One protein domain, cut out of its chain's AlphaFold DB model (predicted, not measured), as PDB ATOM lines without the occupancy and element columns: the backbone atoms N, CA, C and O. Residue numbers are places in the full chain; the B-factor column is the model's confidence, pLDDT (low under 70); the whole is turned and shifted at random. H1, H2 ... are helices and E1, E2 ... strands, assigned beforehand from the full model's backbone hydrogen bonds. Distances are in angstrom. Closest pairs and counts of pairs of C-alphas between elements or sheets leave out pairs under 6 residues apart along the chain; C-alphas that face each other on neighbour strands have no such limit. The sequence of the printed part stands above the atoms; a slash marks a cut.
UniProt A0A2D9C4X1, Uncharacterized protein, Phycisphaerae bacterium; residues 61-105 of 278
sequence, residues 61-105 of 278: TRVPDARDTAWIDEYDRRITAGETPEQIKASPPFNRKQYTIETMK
ATOM      1  N   THR A  61      -5.329 -35.806 -30.790       63.88
ATOM      2  CA  THR A  61      -4.759 -36.996 -30.149       63.88
ATOM      3  C   THR A  61      -4.119 -36.618 -28.823       63.88
ATOM      4  O   THR A  61      -3.519 -35.554 -28.695       63.88
ATOM      5  N   ARG A  62      -4.255 -37.486 -27.818       68.56
ATOM      6  CA  ARG A  62      -3.571 -37.332 -26.530       68.56
ATOM      7  C   ARG A  62      -2.222 -38.027 -26.609       68.56
ATOM      8  O   ARG A  62      -2.175 -39.251 -26.690       68.56
ATOM      9  N   VAL A  63      -1.153 -37.242 -26.616       74.19
ATOM     10  CA  VAL A  63       0.236 -37.715 -26.659       74.19
ATOM     11  C   VAL A  63       0.842 -37.563 -25.260       74.19
ATOM     12  O   VAL A  63       0.465 -36.621 -24.560       74.19
ATOM     13  N   PRO A  64       1.726 -38.474 -24.809       78.19
ATOM     14  CA  PRO A  64       2.398 -38.327 -23.522       78.19
ATOM     15  C   PRO A  64       3.136 -36.987 -23.414       78.19
ATOM     16  O   PRO A  64       3.782 -36.541 -24.362       78.19
ATOM     17  N   ASP A  65       3.000 -36.331 -22.268       79.56
ATOM     18  CA  ASP A  65       3.598 -35.031 -22.002       79.56
ATOM     19  C   ASP A  65       5.094 -35.180 -21.723       79.56
ATOM     20  O   ASP A  65       5.506 -35.758 -20.715       79.56
ATOM     21  N   ALA A  66       5.913 -34.623 -22.616       78.94
ATOM     22  CA  ALA A  66       7.366 -34.594 -22.484       78.94
ATOM     23  C   ALA A  66       7.847 -33.732 -21.302       78.94
ATOM     24  O   ALA A  66       9.011 -33.813 -20.918       78.94
ATOM     25  N   ARG A  67       6.973 -32.898 -20.721       82.44
ATOM     26  CA  ARG A  67       7.282 -32.075 -19.540       82.44
ATOM     27  C   ARG A  67       7.087 -32.817 -18.220       82.44
ATOM     28  O   ARG A  67       7.442 -32.276 -17.177       82.44
ATOM     29  N   ASP A  68       6.555 -34.039 -18.243       83.75
ATOM     30  CA  ASP A  68       6.417 -34.898 -17.062       83.75
ATOM     31  C   ASP A  68       7.762 -35.562 -16.704       83.75
ATOM     32  O   ASP A  68       7.881 -36.786 -16.657       83.75
ATOM     33  N   THR A  69       8.800 -34.742 -16.502       85.62
ATOM     34  CA  THR A  69      10.196 -35.190 -16.354       85.62
ATOM     35  C   THR A  69      10.364 -36.147 -15.185       85.62
ATOM     36  O   THR A  69      10.981 -37.185 -15.346       85.62
ATOM     37  N   ALA A  70       9.712 -35.882 -14.050       82.75
ATOM     38  CA  ALA A  70       9.766 -36.772 -12.893       82.75
ATOM     39  C   ALA A  70       9.255 -38.188 -13.216       82.75
ATOM     40  O   ALA A  70       9.823 -39.167 -12.737       82.75
ATOM     41  N   TRP A  71       8.194 -38.307 -14.025       91.19
ATOM     42  CA  TRP A  71       7.670 -39.605 -14.459       91.19
ATOM     43  C   TRP A  71       8.626 -40.304 -15.425       91.19
ATOM     44  O   TRP A  71       8.846 -41.505 -15.286       91.19
ATOM     45  N   ILE A  72       9.198 -39.551 -16.370       87.06
ATOM     46  CA  ILE A  72      10.159 -40.053 -17.363       87.06
ATOM     47  C   ILE A  72      11.437 -40.543 -16.673       87.06
ATOM     48  O   ILE A  72      11.866 -41.662 -16.926       87.06
ATOM     49  N   ASP A  73      11.976 -39.774 -15.730       86.94
ATOM     50  CA  ASP A  73      13.199 -40.114 -15.001       86.94
ATOM     51  C   ASP A  73      13.035 -41.423 -14.207       86.94
ATOM     52  O   ASP A  73      13.913 -42.286 -14.217       86.94
ATOM     53  N   GLU A  74      11.891 -41.615 -13.542       86.75
ATOM     54  CA  GLU A  74      11.605 -42.856 -12.810       86.75
ATOM     55  C   GLU A  74      11.309 -44.031 -13.758       86.75
ATOM     56  O   GLU A  74      11.686 -45.170 -13.466       86.75
ATOM     57  N   TYR A  75      10.670 -43.773 -14.903       85.44
ATOM     58  CA  TYR A  75      10.479 -44.770 -15.958       85.44
ATOM     59  C   TYR A  75      11.831 -45.266 -16.493       85.44
ATOM     60  O   TYR A  75      12.085 -46.472 -16.499       85.44
ATOM     61  N   ASP A  76      12.730 -44.351 -16.849       86.38
ATOM     62  CA  ASP A  76      14.061 -44.660 -17.377       86.38
ATOM     63  C   ASP A  76      14.939 -45.354 -16.332       86.38
ATOM     64  O   ASP A  76      15.663 -46.306 -16.650       86.38
ATOM     65  N   ARG A  77      14.823 -44.961 -15.056       91.44
ATOM     66  CA  ARG A  77      15.486 -45.657 -13.943       91.44
ATOM     67  C   ARG A  77      15.055 -47.121 -13.860       91.44
ATOM     68  O   ARG A  77      15.899 -47.993 -13.659       91.44
ATOM     69  N   ARG A  78      13.758 -47.404 -14.007       86.50
ATOM     70  CA  ARG A  78      13.203 -48.768 -13.936       86.50
ATOM     71  C   ARG A  78      13.549 -49.616 -15.154       86.50
ATOM     72  O   ARG A  78      13.904 -50.780 -14.990       86.50
ATOM     73  N   ILE A  79      13.541 -49.024 -16.348       87.62
ATOM     74  CA  ILE A  79      14.037 -49.683 -17.564       87.62
ATOM     75  C   ILE A  79      15.524 -50.035 -17.411       87.62
ATOM     76  O   ILE A  79      15.928 -51.158 -17.704       87.62
ATOM     77  N   THR A  80      16.333 -49.114 -16.880       86.12
ATOM     78  CA  THR A  80      17.764 -49.353 -16.613       86.12
ATOM     79  C   THR A  80      17.977 -50.425 -15.539       86.12
ATOM     80  O   THR A  80      18.941 -51.184 -15.604       86.12
ATOM     81  N   ALA A  81      17.055 -50.538 -14.578       87.31
ATOM     82  CA  ALA A  81      17.037 -51.608 -13.581       87.31
ATOM     83  C   ALA A  81      16.593 -52.977 -14.146       87.31
ATOM     84  O   ALA A  81      16.622 -53.969 -13.419       87.31
ATOM     85  N   GLY A  82      16.219 -53.048 -15.429       84.56
ATOM     86  CA  GLY A  82      15.865 -54.285 -16.123       84.56
ATOM     87  C   GLY A  82      14.379 -54.647 -16.080       84.56
ATOM     88  O   GLY A  82      14.026 -55.754 -16.487       84.56
ATOM     89  N   GLU A  83      13.503 -53.753 -15.613       86.06
ATOM     90  CA  GLU A  83      12.054 -53.956 -15.722       86.06
ATOM     91  C   GLU A  83      11.611 -53.844 -17.187       86.06
ATOM     92  O   GLU A  83      12.065 -52.973 -17.933       86.06
ATOM     93  N   THR A  84      10.694 -54.709 -17.620       83.50
ATOM     94  CA  THR A  84      10.145 -54.612 -18.975       83.50
ATOM     95  C   THR A  84       9.093 -53.498 -19.060       83.50
ATOM     96  O   THR A  84       8.391 -53.217 -18.081       83.50
ATOM     97  N   PRO A  85       8.876 -52.897 -20.245       78.25
ATOM     98  CA  PRO A  85       7.825 -51.892 -20.437       78.25
ATOM     99  C   PRO A  85       6.422 -52.374 -20.027       78.25
ATOM    100  O   PRO A  85       5.565 -51.580 -19.643       78.25
ATOM    101  N   GLU A  86       6.179 -53.682 -20.091       79.00
ATOM    102  CA  GLU A  86       4.916 -54.321 -19.713       79.00
ATOM    103  C   GLU A  86       4.741 -54.396 -18.190       79.00
ATOM    104  O   GLU A  86       3.645 -54.148 -17.685       79.00
ATOM    105  N   GLN A  87       5.825 -54.661 -17.455       77.06
ATOM    106  CA  GLN A  87       5.841 -54.641 -15.990       77.06
ATOM    107  C   GLN A  87       5.612 -53.224 -15.459       77.06
ATOM    108  O   GLN A  87       4.781 -53.022 -14.573       77.06
ATOM    109  N   ILE A  88       6.248 -52.227 -16.077       80.06
ATOM    110  CA  ILE A  88       6.058 -50.817 -15.720       80.06
ATOM    111  C   ILE A  88       4.645 -50.339 -16.092       80.06
ATOM    112  O   ILE A  88       4.051 -49.518 -15.399       80.06
ATOM    113  N   LYS A  89       4.032 -50.892 -17.145       80.25
ATOM    114  CA  LYS A  89       2.624 -50.613 -17.466       80.25
ATOM    115  C   LYS A  89       1.661 -51.167 -16.408       80.25
ATOM    116  O   LYS A  89       0.624 -50.550 -16.161       80.25
ATOM    117  N   ALA A  90       1.986 -52.312 -15.806       82.31
ATOM    118  CA  ALA A  90       1.213 -52.906 -14.715       82.31
ATOM    119  C   ALA A  90       1.442 -52.190 -13.369       82.31
ATOM    120  O   ALA A  90       0.514 -52.100 -12.567       82.31
ATOM    121  N   SER A  91       2.641 -51.641 -13.152       84.00
ATOM    122  CA  SER A  91       3.014 -50.845 -11.976       84.00
ATOM    123  C   SER A  91       3.614 -49.496 -12.399       84.00
ATOM    124  O   SER A  91       4.840 -49.346 -12.434       84.00
ATOM    125  N   PRO A  92       2.763 -48.512 -12.761       85.06
ATOM    126  CA  PRO A  92       3.224 -47.232 -13.285       85.06
ATOM    127  C   PRO A  92       4.052 -46.440 -12.265       85.06
ATOM    128  O   PRO A  92       3.742 -46.484 -11.067       85.06
ATOM    129  N   PRO A  93       5.038 -45.645 -12.716       87.06
ATOM    130  CA  PRO A  93       5.758 -44.711 -11.862       87.06
ATOM    131  C   PRO A  93       4.802 -43.844 -11.038       87.06
ATOM    132  O   PRO A  93       3.796 -43.335 -11.539       87.06
ATOM    133  N   PHE A  94       5.100 -43.697  -9.746       87.62
ATOM    134  CA  PHE A  94       4.281 -42.939  -8.788       87.62
ATOM    135  C   PHE A  94       2.802 -43.365  -8.726       87.62
ATOM    136  O   PHE A  94       1.945 -42.553  -8.376       87.62
ATOM    137  N   ASN A  95       2.480 -44.617  -9.081       85.00
ATOM    138  CA  ASN A  95       1.109 -45.137  -9.171       85.00
ATOM    139  C   ASN A  95       0.182 -44.304 -10.074       85.00
ATOM    140  O   ASN A  95      -1.043 -44.358  -9.942       85.00
ATOM    141  N   ARG A  96       0.748 -43.538 -11.013       86.31
ATOM    142  CA  ARG A  96      -0.010 -42.742 -11.979       86.31
ATOM    143  C   ARG A  96       0.516 -42.958 -13.389       86.31
ATOM    144  O   ARG A  96       1.684 -43.258 -13.613       86.31
ATOM    145  N   LYS A  97      -0.364 -42.784 -14.370       85.06
ATOM    146  CA  LYS A  97       0.045 -42.724 -15.778       85.06
ATOM    147  C   LYS A  97       0.762 -41.395 -16.036       85.06
ATOM    148  O   LYS A  97       0.488 -40.411 -15.341       85.06
ATOM    149  N   GLN A  98       1.641 -41.377 -17.035       85.19
ATOM    150  CA  GLN A  98       2.222 -40.136 -17.539       85.19
ATOM    151  C   GLN A  98       1.094 -39.180 -17.943       85.19
ATOM    152  O   GLN A  98       0.071 -39.619 -18.491       85.19
ATOM    153  N   TYR A  99       1.258 -37.889 -17.661       82.69
ATOM    154  CA  TYR A  99       0.314 -36.889 -18.151       82.69
ATOM    155  C   TYR A  99       0.288 -36.878 -19.685       82.69
ATOM    156  O   TYR A  99       1.247 -37.276 -20.340       82.69
ATOM    157  N   THR A 100      -0.832 -36.456 -20.270       81.25
ATOM    158  CA  THR A 100      -0.997 -36.384 -21.727       81.25
ATOM    159  C   THR A 100      -1.435 -34.994 -22.149       81.25
ATOM    160  O   THR A 100      -2.331 -34.424 -21.525       81.25
ATOM    161  N   ILE A 101      -0.884 -34.506 -23.252       79.31
ATOM    162  CA  ILE A 101      -1.242 -33.246 -23.904       79.31
ATOM    163  C   ILE A 101      -2.020 -33.524 -25.188       79.31
ATOM    164  O   ILE A 101      -1.754 -34.485 -25.910       79.31
ATOM    165  N   GLU A 102      -3.017 -32.687 -25.462       74.38
ATOM    166  CA  GLU A 102      -3.815 -32.779 -26.683       74.38
ATOM    167  C   GLU A 102      -3.075 -32.088 -27.830       74.38
ATOM    168  O   GLU A 102      -2.903 -30.871 -27.839       74.38
ATOM    169  N   THR A 103      -2.644 -32.873 -28.812       65.75
ATOM    170  CA  THR A 103      -1.971 -32.389 -30.020       65.75
ATOM    171  C   THR A 103      -2.799 -32.732 -31.250       65.75
ATOM    172  O   THR A 103      -3.248 -33.873 -31.404       65.75
ATOM    173  N   MET A 104      -2.997 -31.755 -32.141       60.53
ATOM    174  CA  MET A 104      -3.585 -32.010 -33.456       60.53
ATOM    175  C   MET A 104      -2.597 -32.819 -34.299       60.53
ATOM    176  O   MET A 104      -1.565 -32.292 -34.708       60.53
ATOM    177  N   LYS A 105      -2.910 -34.090 -34.559       57.03
ATOM    178  CA  LYS A 105      -2.204 -34.915 -35.543       57.03
ATOM    179  C   LYS A 105      -3.083 -35.037 -36.780       57.03
ATOM    180  O   LYS A 105      -4.205 -35.528 -36.699       57.03
TER     181      LYS A 105
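This is residues 61 to 105 of the 278 residues of an uncharacterized protein of Phycisphaerae bacterium (UniProt A0A2D9C4X1). A narrow two-stranded ribbon, E1 beside E2, makes one end of an elongated shape, and two helices, H1 and H2, set at a steep angle, make the other. The printed part runs out from E1 through H1 and H2, then folds back through residues 91 to 99 to E2. The 45 printed residues hold two named helices and two named strands, in the order E1, H1, H2, E2; the sheet, in the order E1 - E2, is antiparallel and the class is mixed, helices and strands. The whole is only just loose, close to compact, with a radius of gyration of the C-alphas of 11.3 A and spans of 34 by 18 by 17 A.

E1, residues 61 to 64, and E2, residues 100 to 104, are antiparallel neighbours, with 140 degrees between their directions. N 63 and O 101 are 2.9 A apart and N 101 and O 63 are 2.8 A apart, both within hydrogen-bond range. H1, residues 69 to 80, and H2, residues 85 to 90, only just touch, with 3 pairs of C-alphas within 8 A; H1 does so with residues 75 to 79 alone. Their closest C-alphas, of Ile 79 and Pro 85, are 7.2 A apart. They run opposite ways at a steep tilt of 64 degrees. In both helices every O i to N i+4 pair is within hydrogen-bond range. E1 and H2 are apart, as are H1 and E2.

E1 begins at C-alpha 61, (-4.759, -36.996, -30.149), and is 9.8 A long. H1 begins at C-alpha 69, (10.196, -35.190, -16.354), and is 16.1 A long. H2 measures 8.8 A. E2 measures 12.8 A and ends at C-alpha 104, (-3.585, -32.010, -33.456).

The two C-alphas farthest apart, of Ala 81 and Met 104, are 34.7 A apart. The printed part has no cut. The links E1 to H1 and H1 to H2 are tight, and H2 to E2 is short. Mean pLDDT of the printed part is 81.3; residues 61 to 62 and 103 to 105 are under 70.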